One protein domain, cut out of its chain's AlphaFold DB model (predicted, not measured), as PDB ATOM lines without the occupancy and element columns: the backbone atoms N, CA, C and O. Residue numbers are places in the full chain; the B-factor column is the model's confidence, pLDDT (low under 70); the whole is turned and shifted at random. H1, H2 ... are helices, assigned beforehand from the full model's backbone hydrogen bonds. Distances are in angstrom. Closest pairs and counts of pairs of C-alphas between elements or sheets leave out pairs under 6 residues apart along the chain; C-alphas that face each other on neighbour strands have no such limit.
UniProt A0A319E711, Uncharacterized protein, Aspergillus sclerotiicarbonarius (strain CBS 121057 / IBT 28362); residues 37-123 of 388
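AT A GLANCE: This is residues 37 to 123 of the 388 residues of an uncharacterized protein of Aspergillus sclerotiicarbonarius (strain CBS 121057 / IBT 28362) (UniProt A0A319E711). One long helix, H1, makes the longest axis: its residues 37 to 48 stick out as a free arm, and the shorter helices gather loosely round its later part. H2 folds back along H1 as a helical hairpin, H3 lies across the end of H1 like the bar of a T, H4 turns back from H3 on the side away from H2, and short H5 comes back near H1. The printed part has 87 residues with five named helices, H1 to H5 in order along the chain, and no named strand; the class is all helix. The whole is only just compact, close to loose, with a radius of gyration of the C-alphas of 14.2 A and spans of 44 by 32 by 20 A.

IN THESE COORDINATES: H1 is residues 37 to 63, 39.2 A from first to last C-alpha, and begins with C-alpha 37 at (4.783, -171.174, -2.182). H2 is residues 67 to 75, 12.2 A long. H3 is residues 85 to 95, 15.6 A long, with C-alpha 85 at (-28.148, -173.938, -31.642). H4 is residues 98 to 108, 15.3 A long. H5 is residues 115 to 121, 10.9 A long, and ends with C-alpha 121 at (-12.932, -172.700, -13.374).

HOW THE PARTS SIT: H1 touches H2 with residues 53 to 61 alone; the closest C-alphas, of Leu 60 and Ile 70, are 6.6 A apart. This hairpin has a steep tilt of 41 degrees, and its helices run opposite ways. H1 touches H3 with residues 62 to 63 alone, about perpendicular at 82 degrees; the closest C-alphas, of Val 63 and Gln 90, are 5.5 A apart. H3 and H4 are close but not clearly touching, with the closest C-alphas, of Arg 92 and Tyr 99, 5.7 A apart. They run opposite ways at a steep tilt of 68 degrees, only just short of about perpendicular. H1 and H5 are also close but not clearly touching; the closest C-alphas, of Ser 49 and Phe 121, are 7.6 A apart. They run opposite ways at a shallow tilt of 24 degrees. H4 and H5 are only just apart, the closest C-alphas at 8.3 A. H2 is apart from H3, H4 and H5. In H2, H3 and H4 every O i to N i+4 pair is within hydrogen-bond range; in H1 21 of 23 are, and in H5 1 of 3, beside 2 of 4 O i to N i+3 pairs.

THE WHOLE: The C-alphas of Ile 37 and Ser 86, the two farthest apart, are 44.6 A apart. Without residues 37 to 48, the body spans 29 by 27 by 23 A. The printed part has no cut and no long link. The mean pLDDT of the printed part is 76.6; residues 38, 41, 45 and 106 to 123 are under 70, and H5 has a mean of 47.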
ATOM      1  N   ILE A  37       5.067-170.231  -1.096       75.38
ATOM      2  CA  ILE A  37       4.783-171.174  -2.182       75.38
ATOM      3  C   ILE A  37       3.310-171.077  -2.573       75.38
ATOM      4  O   ILE A  37       3.026-170.866  -3.742       75.38
ATOM      5  N   LEU A  38       2.392-171.092  -1.606       64.88
ATOM      6  CA  LEU A  38       0.962-170.886  -1.824       64.88
ATOM      7  C   LEU A  38       0.673-169.559  -2.517       64.88
ATOM      8  O   LEU A  38      -0.101-169.538  -3.460       64.88
ATOM      9  N   ARG A  39       1.318-168.456  -2.111       72.62
ATOM     10  CA  ARG A  39       1.161-167.177  -2.824       72.62
ATOM     11  C   ARG A  39       1.651-167.257  -4.263       72.62
ATOM     12  O   ARG A  39       0.983-166.743  -5.144       72.62
ATOM     13  N   ARG A  40       2.801-167.892  -4.507       73.25
ATOM     14  CA  ARG A  40       3.318-168.080  -5.872       73.25
ATOM     15  C   ARG A  40       2.369-168.929  -6.709       73.25
ATOM     16  O   ARG A  40       2.081-168.546  -7.834       73.25
ATOM     17  N   LEU A  41       1.865-170.023  -6.147       66.69
ATOM     18  CA  LEU A  41       0.915-170.916  -6.800       66.69
ATOM     19  C   LEU A  41      -0.413-170.205  -7.071       66.69
ATOM     20  O   LEU A  41      -0.938-170.321  -8.166       66.69
ATOM     21  N   HIS A  42      -0.904-169.402  -6.126       71.75
ATOM     22  CA  HIS A  42      -2.088-168.566  -6.313       71.75
ATOM     23  C   HIS A  42      -1.897-167.570  -7.456       71.75
ATOM     24  O   HIS A  42      -2.707-167.531  -8.369       71.75
ATOM     25  N   THR A  43      -0.794-166.814  -7.462       73.94
ATOM     26  CA  THR A  43      -0.491-165.870  -8.547       73.94
ATOM     27  C   THR A  43      -0.337-166.582  -9.892       73.94
ATOM     28  O   THR A  43      -0.797-166.076 -10.913       73.94
ATOM     29  N   GLN A  44       0.287-167.765  -9.916       70.12
ATOM     30  CA  GLN A  44       0.378-168.581 -11.125       70.12
ATOM     31  C   GLN A  44      -1.005-169.039 -11.591       70.12
ATOM     32  O   GLN A  44      -1.301-168.903 -12.771       70.12
ATOM     33  N   LEU A  45      -1.861-169.512 -10.685       66.31
ATOM     34  CA  LEU A  45      -3.221-169.941 -10.998       66.31
ATOM     35  C   LEU A  45      -4.080-168.779 -11.512       66.31
ATOM     36  O   LEU A  45      -4.754-168.935 -12.522       66.31
ATOM     37  N   GLU A  46      -4.005-167.602 -10.887       72.50
ATOM     38  CA  GLU A  46      -4.677-166.383 -11.363       72.50
ATOM     39  C   GLU A  46      -4.193-165.980 -12.759       72.50
ATOM     40  O   GLU A  46      -4.997-165.624 -13.620       72.50
ATOM     41  N   THR A  47      -2.884-166.080 -13.008       76.06
ATOM     42  CA  THR A  47      -2.304-165.789 -14.325       76.06
ATOM     43  C   THR A  47      -2.805-166.785 -15.370       76.06
ATOM     44  O   THR A  47      -3.247-166.371 -16.438       76.06
ATOM     45  N   GLN A  48      -2.781-168.086 -15.061       76.75
ATOM     46  CA  GLN A  48      -3.279-169.135 -15.958       76.75
ATOM     47  C   GLN A  48      -4.781-168.986 -16.221       76.75
ATOM     48  O   GLN A  48      -5.209-169.102 -17.364       76.75
ATOM     49  N   SER A  49      -5.566-168.647 -15.197       73.44
ATOM     50  CA  SER A  49      -6.994-168.351 -15.329       73.44
ATOM     51  C   SER A  49      -7.236-167.162 -16.266       73.44
ATOM     52  O   SER A  49      -8.036-167.266 -17.194       73.44
ATOM     53  N   CYS A  50      -6.487-166.063 -16.116       74.81
ATOM     54  CA  CYS A  50      -6.596-164.910 -17.015       74.81
ATOM     55  C   CYS A  50      -6.226-165.251 -18.464       74.81
ATOM     56  O   CYS A  50      -6.924-164.828 -19.384       74.81
ATOM     57  N   LEU A  51      -5.140-166.001 -18.679       76.94
ATOM     58  CA  LEU A  51      -4.725-166.433 -20.017       76.94
ATOM     59  C   LEU A  51      -5.799-167.304 -20.664       76.94
ATOM     60  O   LEU A  51      -6.227-167.015 -21.775       76.94
ATOM     61  N   PHE A  52      -6.301-168.299 -19.936       78.50
ATOM     62  CA  PHE A  52      -7.366-169.171 -20.411       78.50
ATOM     63  C   PHE A  52      -8.634-168.389 -20.782       78.50
ATOM     64  O   PHE A  52      -9.175-168.586 -21.864       78.50
ATOM     65  N   LEU A  53      -9.070-167.434 -19.953       75.56
ATOM     66  CA  LEU A  53     -10.236-166.599 -20.269       75.56
ATOM     67  C   LEU A  53     -10.019-165.696 -21.483       75.56
ATOM     68  O   LEU A  53     -10.953-165.479 -22.260       75.56
ATOM     69  N   ASN A  54      -8.804-165.182 -21.666       81.06
ATOM     70  CA  ASN A  54      -8.460-164.426 -22.864       81.06
ATOM     71  C   ASN A  54      -8.538-165.311 -24.113       81.06
ATOM     72  O   ASN A  54      -9.142-164.889 -25.098       81.06
ATOM     73  N   GLU A  55      -8.018-166.540 -24.057       81.19
ATOM     74  CA  GLU A  55      -8.134-167.502 -25.158       81.19
ATOM     75  C   GLU A  55      -9.594-167.879 -25.431       81.19
ATOM     76  O   GLU A  55     -10.039-167.822 -26.575       81.19
ATOM     77  N   CYS A  56     -10.396-168.153 -24.397       81.62
ATOM     78  CA  CYS A  56     -11.833-168.399 -24.555       81.62
ATOM     79  C   CYS A  56     -12.549-167.215 -25.214       81.62
ATOM     80  O   CYS A  56     -13.410-167.414 -26.067       81.62
ATOM     81  N   ARG A  57     -12.185-165.976 -24.864       85.38
ATOM     82  CA  ARG A  57     -12.730-164.776 -25.508       85.38
ATOM     83  C   ARG A  57     -12.334-164.687 -26.980       85.38
ATOM     84  O   ARG A  57     -13.182-164.351 -27.800       85.38
ATOM     85  N   LEU A  58     -11.073-164.968 -27.319       85.81
ATOM     86  CA  LEU A  58     -10.596-164.982 -28.708       85.81
ATOM     87  C   LEU A  58     -11.303-166.057 -29.534       85.81
ATOM     88  O   LEU A  58     -11.743-165.782 -30.645       85.81
ATOM     89  N   LEU A  59     -11.474-167.240 -28.958       84.31
ATOM     90  CA  LEU A  59     -12.243-168.336 -29.528       84.31
ATOM     91  C   LEU A  59     -13.701-167.913 -29.767       84.31
ATOM     92  O   LEU A  59     -14.203-168.034 -30.881       84.31
ATOM     93  N   LEU A  60     -14.369-167.332 -28.768       87.12
ATOM     94  CA  LEU A  60     -15.757-166.880 -28.906       87.12
ATOM     95  C   LEU A  60     -15.940-165.782 -29.957       87.12
ATOM     96  O   LEU A  60     -16.986-165.750 -30.594       87.12
ATOM     97  N   ARG A  61     -14.941-164.922 -30.197       91.62
ATOM     98  CA  ARG A  61     -14.990-163.923 -31.285       91.62
ATOM     99  C   ARG A  61     -15.137-164.538 -32.670       91.62
ATOM    100  O   ARG A  61     -15.618-163.856 -33.569       91.62
ATOM    101  N   LEU A  62     -14.723-165.791 -32.852       88.69
ATOM    102  CA  LEU A  62     -14.881-166.491 -34.126       88.69
ATOM    103  C   LEU A  62     -16.353-166.806 -34.416       88.69
ATOM    104  O   LEU A  62     -16.740-166.833 -35.575       88.69
ATOM    105  N   VAL A  63     -17.165-167.015 -33.377       92.38
ATOM    106  CA  VAL A  63     -18.547-167.524 -33.478       92.38
ATOM    107  C   VAL A  63     -19.608-166.577 -32.895       92.38
ATOM    108  O   VAL A  63     -20.808-166.825 -32.978       92.38
ATOM    109  N   VAL A  64     -19.193-165.488 -32.253       94.06
ATOM    110  CA  VAL A  64     -20.070-164.448 -31.716       94.06
ATOM    111  C   VAL A  64     -19.490-163.102 -32.131       94.06
ATOM    112  O   VAL A  64     -18.448-162.682 -31.644       94.06
ATOM    113  N   GLY A  65     -20.176-162.394 -33.029       91.12
ATOM    114  CA  GLY A  65     -19.705-161.097 -33.538       91.12
ATOM    115  C   GLY A  65     -19.834-159.925 -32.554       91.12
ATOM    116  O   GLY A  65     -19.345-158.836 -32.842       91.12
ATOM    117  N   ASP A  66     -20.499-160.118 -31.411       94.94
ATOM    118  CA  ASP A  66     -20.741-159.071 -30.415       94.94
ATOM    119  C   ASP A  66     -19.889-159.263 -29.150       94.94
ATOM    120  O   ASP A  66     -20.118-160.161 -28.337       94.94
ATOM    121  N   GLU A  67     -18.937-158.352 -28.946       93.69
ATOM    122  CA  GLU A  67     -18.071-158.303 -27.765       93.69
ATOM    123  C   GLU A  67     -18.823-158.124 -26.445       93.69
ATOM    124  O   GLU A  67     -18.349-158.589 -25.401       93.69
ATOM    125  N   VAL A  68     -19.960-157.426 -26.458       95.88
ATOM    126  CA  VAL A  68     -20.763-157.206 -25.251       95.88
ATOM    127  C   VAL A  68     -21.388-158.527 -24.823       95.88
ATOM    128  O   VAL A  68     -21.245-158.927 -23.665       95.88
ATOM    129  N   ARG A  69     -21.983-159.251 -25.774       94.25
ATOM    130  CA  ARG A  69     -22.513-160.598 -25.560       94.25
ATOM    131  C   ARG A  69     -21.438-161.589 -25.116       94.25
ATOM    132  O   ARG A  69     -21.685-162.335 -24.177       94.25
ATOM    133  N   ILE A  70     -20.238-161.569 -25.705       91.75
ATOM    134  CA  ILE A  70     -19.130-162.451 -25.280       91.75
ATOM    135  C   ILE A  70     -18.763-162.213 -23.814       91.75
ATOM    136  O   ILE A  70     -18.614-163.160 -23.044       91.75
ATOM    137  N   LYS A  71     -18.632-160.947 -23.401       91.19
ATOM    138  CA  LYS A  71     -18.338-160.616 -22.000       91.19
ATOM    139  C   LYS A  71     -19.454-161.070 -21.062       91.19
ATOM    140  O   LYS A  71     -19.143-161.576 -19.989       91.19
ATOM    141  N   ALA A  72     -20.716-160.909 -21.459       91.88
ATOM    142  CA  ALA A  72     -21.857-161.390 -20.683       91.88
ATOM    143  C   ALA A  72     -21.848-162.923 -20.554       91.88
ATOM    144  O   ALA A  72     -22.027-163.439 -19.458       91.88
ATOM    145  N   MET A  73     -21.535-163.639 -21.638       89.50
ATOM    146  CA  MET A  73     -21.400-165.099 -21.648       89.50
ATOM    147  C   MET A  73     -20.254-165.601 -20.760       89.50
ATOM    148  O   MET A  73     -20.418-166.590 -20.057       89.50
ATOM    149  N   LEU A  74     -19.099-164.929 -20.758       86.19
ATOM    150  CA  LEU A  74     -17.965-165.299 -19.896       86.19
ATOM    151  C   LEU A  74     -18.188-164.940 -18.419       86.19
ATOM    152  O   LEU A  74     -17.585-165.560 -17.547       86.19
ATOM    153  N   ALA A  75     -19.015-163.931 -18.137       86.56
ATOM    154  CA  ALA A  75     -19.355-163.523 -16.776       86.56
ATOM    155  C   ALA A  75     -20.494-164.355 -16.165       86.56
ATOM    156  O   ALA A  75     -20.568-164.466 -14.942       86.56
ATOM    157  N   ASP A  76     -21.374-164.918 -16.998       84.75
ATOM    158  CA  ASP A  76     -22.504-165.740 -16.576       84.75
ATOM    159  C   ASP A  76     -22.486-167.112 -17.262       84.75
ATOM    160  O   ASP A  76     -22.795-167.281 -18.441       84.75
ATOM    161  N   GLU A  77     -22.178-168.130 -16.466       78.19
ATOM    162  CA  GLU A  77     -22.163-169.533 -16.881       78.19
ATOM    163  C   GLU A  77     -23.538-170.055 -17.330       78.19
ATOM    164  O   GLU A  77     -23.620-171.105 -17.967       78.19
ATOM    165  N   ARG A  78     -24.628-169.372 -16.959       83.81
ATOM    166  CA  ARG A  78     -26.010-169.735 -17.313       83.81
ATOM    167  C   ARG A  78     -26.587-168.836 -18.397       83.81
ATOM    168  O   ARG A  78     -27.794-168.858 -18.630       83.81
ATOM    169  N   HIS A  79     -25.740-168.045 -19.043       91.38
ATOM    170  CA  HIS A  79     -26.164-167.169 -20.114       91.38
ATOM    171  C   HIS A  79     -26.787-167.987 -21.258       91.38
ATOM    172  O   HIS A  79     -26.149-168.884 -21.805       91.38
ATOM    173  N   GLU A  80     -28.005-167.635 -21.676       93.62
ATOM    174  CA  GLU A  80     -28.782-168.329 -22.726       93.62
ATOM    175  C   GLU A  80     -28.026-168.487 -24.057       93.62
ATOM    176  O   GLU A  80     -28.264-169.400 -24.841       93.62
ATOM    177  N   GLY A  81     -27.059-167.601 -24.299       88.69
ATOM    178  CA  GLY A  81     -26.178-167.652 -25.460       88.69
ATOM    179  C   GLY A  81     -25.339-168.928 -25.577       88.69
ATOM    180  O   GLY A  81     -24.925-169.228 -26.692       88.69
ATOM    181  N   TRP A  82     -25.106-169.663 -24.484       86.75
ATOM    182  CA  TRP A  82     -24.380-170.938 -24.500       86.75
ATOM    183  C   TRP A  82     -25.200-172.095 -25.082       86.75
ATOM    184  O   TRP A  82     -24.619-172.986 -25.697       86.75
ATOM    185  N   ASP A  83     -26.527-172.053 -24.937       86.31
ATOM    186  CA  ASP A  83     -27.456-173.095 -25.403       86.31
ATOM    187  C   ASP A  83     -28.020-172.807 -26.807       86.31
ATOM    188  O   ASP A  83     -28.853-173.549 -27.328       86.31
ATOM    189  N   ALA A  84     -27.590-171.715 -27.444       88.38
ATOM    190  CA  ALA A  84     -28.071-171.345 -28.765       88.38
ATOM    191  C   ALA A  84     -27.574-172.343 -29.827       88.38
ATOM    192  O   ALA A  84     -26.372-172.441 -30.071       88.38
ATOM    193  N   GLU A  85     -28.486-173.010 -30.541       88.38
ATOM    194  CA  GLU A  85     -28.148-173.938 -31.642       88.38
ATOM    195  C   GLU A  85     -27.265-173.282 -32.720       88.38
ATOM    196  O   GLU A  85     -26.396-173.916 -33.321       88.38
ATOM    197  N   SER A  86     -27.428-171.971 -32.920       90.00
ATOM    198  CA  SER A  86     -26.601-171.178 -33.830       90.00
ATOM    199  C   SER A  86     -25.123-171.129 -33.432       90.00
ATOM    200  O   SER A  86     -24.277-170.894 -34.291       90.00
ATOM    201  N   LEU A  87     -24.809-171.277 -32.141       86.81
ATOM    202  CA  LEU A  87     -23.436-171.274 -31.640       86.81
ATOM    203  C   LEU A  87     -22.733-172.581 -32.022       86.81
ATOM    204  O   LEU A  87     -21.604-172.541 -32.502       86.81
ATOM    205  N   ASP A  88     -23.417-173.719 -31.880       85.75
ATOM    206  CA  ASP A  88     -22.879-175.027 -32.264       85.75
ATOM    207  C   ASP A  88     -22.607-175.108 -33.768       85.75
ATOM    208  O   ASP A  88     -21.532-175.527 -34.199       85.75
ATOM    209  N   HIS A  89     -23.554-174.624 -34.577       90.38
ATOM    210  CA  HIS A  89     -23.395-174.592 -36.028       90.38
ATOM    211  C   HIS A  89     -22.192-173.736 -36.458       90.38
ATOM    212  O   HIS A  89     -21.411-174.156 -37.310       90.38
ATOM    213  N   GLN A  90     -21.998-172.572 -35.830       90.94
ATOM    214  CA  GLN A  90     -20.844-171.713 -36.102       90.94
ATOM    215  C   GLN A  90     -19.530-172.358 -35.653       90.94
ATOM    216  O   GLN A  90     -18.545-172.306 -36.388       90.94
ATOM    217  N   TRP A  91     -19.502-173.036 -34.504       88.19
ATOM    218  CA  TRP A  91     -18.322-173.788 -34.081       88.19
ATOM    219  C   TRP A  91     -17.951-174.893 -35.066       88.19
ATOM    220  O   TRP A  91     -16.777-175.018 -35.414       88.19
ATOM    221  N   ARG A  92     -18.935-175.650 -35.562       91.81
ATOM    222  CA  ARG A  92     -18.723-176.675 -36.597       91.81
ATOM    223  C   ARG A  92     -18.204-176.070 -37.895       91.81
ATOM    224  O   ARG A  92     -17.299-176.627 -38.501       91.81
ATOM    225  N   GLN A  93     -18.730-174.914 -38.291       93.75
ATOM    226  CA  GLN A  93     -18.280-174.209 -39.488       93.75
ATOM    227  C   GLN A  93     -16.831-173.705 -39.368       93.75
ATOM    228  O   GLN A  93     -16.082-173.774 -40.339       93.75
ATOM    229  N   HIS A  94     -16.432-173.190 -38.200       89.56
ATOM    230  CA  HIS A  94     -15.106-172.593 -37.999       89.56
ATOM    231  C   HIS A  94     -14.009-173.601 -37.634       89.56
ATOM    232  O   HIS A  94     -12.860-173.404 -38.024       89.56
ATOM    233  N   LEU A  95     -14.336-174.661 -36.888       85.81
ATOM    234  CA  LEU A  95     -13.378-175.705 -36.499       85.81
ATOM    235  C   LEU A  95     -13.307-176.855 -37.515       85.81
ATOM    236  O   LEU A  95     -12.320-177.595 -37.506       85.81
ATOM    237  N   ASP A  96     -14.315-176.983 -38.384       92.62
ATOM    238  CA  ASP A  96     -14.414-177.990 -39.448       92.62
ATOM    239  C   ASP A  96     -14.094-179.402 -38.918       92.62
ATOM    240  O   ASP A  96     -14.678-179.851 -37.928       92.62
ATOM    241  N   GLN A  97     -13.118-180.087 -39.515       90.31
ATOM    242  CA  GLN A  97     -12.709-181.446 -39.158       90.31
ATOM    243  C   GLN A  97     -12.197-181.578 -37.716       90.31
ATOM    244  O   GLN A  97     -12.212-182.676 -37.163       90.31
ATOM    245  N   ASN A  98     -11.765-180.481 -37.086       85.06
ATOM    246  CA  ASN A  98     -11.263-180.510 -35.712       85.06
ATOM    247  C   ASN A  98     -12.381-180.448 -34.669       85.06
ATOM    248  O   ASN A  98     -12.123-180.726 -33.498       85.06
ATOM    249  N   TYR A  99     -13.610-180.094 -35.062       86.31
ATOM    250  CA  TYR A  99     -14.718-179.929 -34.125       86.31
ATOM    251  C   TYR A  99     -14.974-181.219 -33.330       86.31
ATOM    252  O   TYR A  99     -15.008-181.199 -32.097       86.31
ATOM    253  N   ASP A 100     -15.091-182.358 -34.016       83.44
ATOM    254  CA  ASP A 100     -15.379-183.635 -33.359       83.44
ATOM    255  C   ASP A 100     -14.196-184.092 -32.492       83.44
ATOM    256  O   ASP A 100     -14.397-184.602 -31.390       83.44
ATOM    257  N   THR A 101     -12.951-183.841 -32.920       84.69
ATOM    258  CA  THR A 101     -11.749-184.119 -32.116       84.69
ATOM    259  C   THR A 101     -11.725-183.295 -30.828       84.69
ATOM    260  O   THR A 101     -11.535-183.864 -29.753       84.69
ATOM    261  N   CYS A 102     -11.967-181.984 -30.902       75.56
ATOM    262  CA  CYS A 102     -12.048-181.116 -29.725       75.56
ATOM    263  C   CYS A 102     -13.174-181.552 -28.784       75.56
ATOM    264  O   CYS A 102     -12.978-181.620 -27.572       75.56
ATOM    265  N   THR A 103     -14.334-181.907 -29.336       77.00
ATOM    266  CA  THR A 103     -15.479-182.375 -28.549       77.00
ATOM    267  C   THR A 103     -15.159-183.693 -27.845       77.00
ATOM    268  O   THR A 103     -15.438-183.838 -26.657       77.00
ATOM    269  N   ASN A 104     -14.496-184.625 -28.535       75.62
ATOM    270  CA  ASN A 104     -14.095-185.909 -27.970       75.62
ATOM    271  C   ASN A 104     -13.076-185.760 -26.838       75.62
ATOM    272  O   ASN A 104     -13.245-186.425 -25.823       75.62
ATOM    273  N   ILE A 105     -12.084-184.869 -26.970       71.00
ATOM    274  CA  ILE A 105     -11.103-184.581 -25.903       71.00
ATOM    275  C   ILE A 105     -11.816-184.092 -24.637       71.00
ATOM    276  O   ILE A 105     -11.516-184.528 -23.528       71.00
ATOM    277  N   ILE A 106     -12.794-183.202 -24.803       65.88
ATOM    278  CA  ILE A 106     -13.503-182.605 -23.671       65.88
ATOM    279  C   ILE A 106     -14.476-183.603 -23.025       65.88
ATOM    280  O   ILE A 106     -14.672-183.587 -21.814       65.88
ATOM    281  N   VAL A 107     -15.068-184.502 -23.816       65.94
ATOM    282  CA  VAL A 107     -15.973-185.549 -23.319       65.94
ATOM    283  C   VAL A 107     -15.205-186.717 -22.682       65.94
ATOM    284  O   VAL A 107     -15.711-187.320 -21.732       65.94
ATOM    285  N   SER A 108     -13.990-187.032 -23.152       54.88
ATOM    286  CA  SER A 108     -13.188-188.159 -22.651       54.88
ATOM    287  C   SER A 108     -12.609-187.942 -21.254       54.88
ATOM    288  O   SER A 108     -12.411-188.921 -20.536       54.88
ATOM    289  N   ASP A 109     -12.399-186.691 -20.836       52.66
ATOM    290  CA  ASP A 109     -11.816-186.361 -19.525       52.66
ATOM    291  C   ASP A 109     -12.841-186.308 -18.369       52.66
ATOM    292  O   ASP A 109     -12.464-186.073 -17.217       52.66
ATOM    293  N   GLY A 110     -14.128-186.584 -18.629       41.28
ATOM    294  CA  GLY A 110     -15.146-186.769 -17.587       41.28
ATOM    295  C   GLY A 110     -16.505-186.142 -17.902       41.28
ATOM    296  O   GLY A 110     -16.683-184.936 -17.807       41.28
ATOM    297  N   GLN A 111     -17.489-186.995 -18.216       43.88
ATOM    298  CA  GLN A 111     -18.946-186.780 -18.119       43.88
ATOM    299  C   GLN A 111     -19.428-185.317 -18.005       43.88
ATOM    300  O   GLN A 111     -19.960-184.940 -16.967       43.88
ATOM    301  N   HIS A 112     -19.289-184.495 -19.053       47.84
ATOM    302  CA  HIS A 112     -20.279-183.505 -19.516       47.84
ATOM    303  C   HIS A 112     -19.710-182.607 -20.639       47.84
ATOM    304  O   HIS A 112     -18.495-182.488 -20.769       47.84
ATOM    305  N   PRO A 113     -20.569-181.958 -21.457       52.81
ATOM    306  CA  PRO A 113     -20.133-181.145 -22.591       52.81
ATOM    307  C   PRO A 113     -19.292-179.939 -22.153       52.81
ATOM    308  O   PRO A 113     -19.432-179.448 -21.033       52.81
ATOM    309  N   ALA A 114     -18.474-179.424 -23.073       44.31
ATOM    310  CA  ALA A 114     -17.478-178.370 -22.865       44.31
ATOM    311  C   ALA A 114     -17.930-177.129 -22.078       44.31
ATOM    312  O   ALA A 114     -17.138-176.556 -21.328       44.31
ATOM    313  N   HIS A 115     -19.212-176.759 -22.159       48.22
ATOM    314  CA  HIS A 115     -19.781-175.667 -21.363       48.22
ATOM    315  C   HIS A 115     -19.642-175.895 -19.843       48.22
ATOM    316  O   HIS A 115     -19.589-174.940 -19.072       48.22
ATOM    317  N   ARG A 116     -19.555-177.152 -19.383       47.69
ATOM    318  CA  ARG A 116     -19.507-177.497 -17.955       47.69
ATOM    319  C   ARG A 116     -18.092-177.478 -17.356       47.69
ATOM    320  O   ARG A 116     -17.972-177.350 -16.144       47.69
ATOM    321  N   TYR A 117     -17.034-177.526 -18.167       48.75
ATOM    322  CA  TYR A 117     -15.655-177.332 -17.691       48.75
ATOM    323  C   TYR A 117     -15.329-175.849 -17.470       48.75
ATOM    324  O   TYR A 117     -14.721-175.494 -16.461       48.75
ATOM    325  N   LEU A 118     -15.834-174.971 -18.344       47.81
ATOM    326  CA  LEU A 118     -15.803-173.518 -18.128       47.81
ATOM    327  C   LEU A 118     -16.511-173.133 -16.814       47.81
ATOM    328  O   LEU A 118     -16.015-172.294 -16.068       47.81
ATOM    329  N   LYS A 119     -17.593-173.849 -16.482       44.78
ATOM    330  CA  LYS A 119     -18.398-173.716 -15.255       44.78
ATOM    331  C   LYS A 119     -17.651-173.997 -13.939       44.78
ATOM    332  O   LYS A 119     -18.065-173.556 -12.877       44.78
ATOM    333  N   GLY A 120     -16.586-174.802 -13.969       45.62
ATOM    334  CA  GLY A 120     -15.822-175.148 -12.761       45.62
ATOM    335  C   GLY A 120     -14.704-174.154 -12.447       45.62
ATOM    336  O   GLY A 120     -14.395-173.909 -11.283       45.62
ATOM    337  N   PHE A 121     -14.106-173.570 -13.486       43.31
ATOM    338  CA  PHE A 121     -12.932-172.700 -13.374       43.31
ATOM    339  C   PHE A 121     -13.264-171.222 -13.127       43.31
ATOM    340  O   PHE A 121     -12.407-170.479 -12.654       43.31
ATOM    341  N   LEU A 122     -14.488-170.791 -13.447       42.34
ATOM    342  CA  LEU A 122     -14.939-169.399 -13.337       42.34
ATOM    343  C   LEU A 122     -15.398-168.994 -11.927       42.34
ATOM    344  O   LEU A 122     -15.536-167.804 -11.643       42.34
ATOM    345  N   SER A 123     -15.580-169.955 -11.020       39.25
ATOM    346  CA  SER A 123     -15.925-169.689  -9.623       39.25
ATOM    347  C   SER A 123     -14.656-169.535  -8.769       39.25
ATOM    348  O   SER A 123     -13.922-170.510  -8.598       39.25
TER     349      SER A 123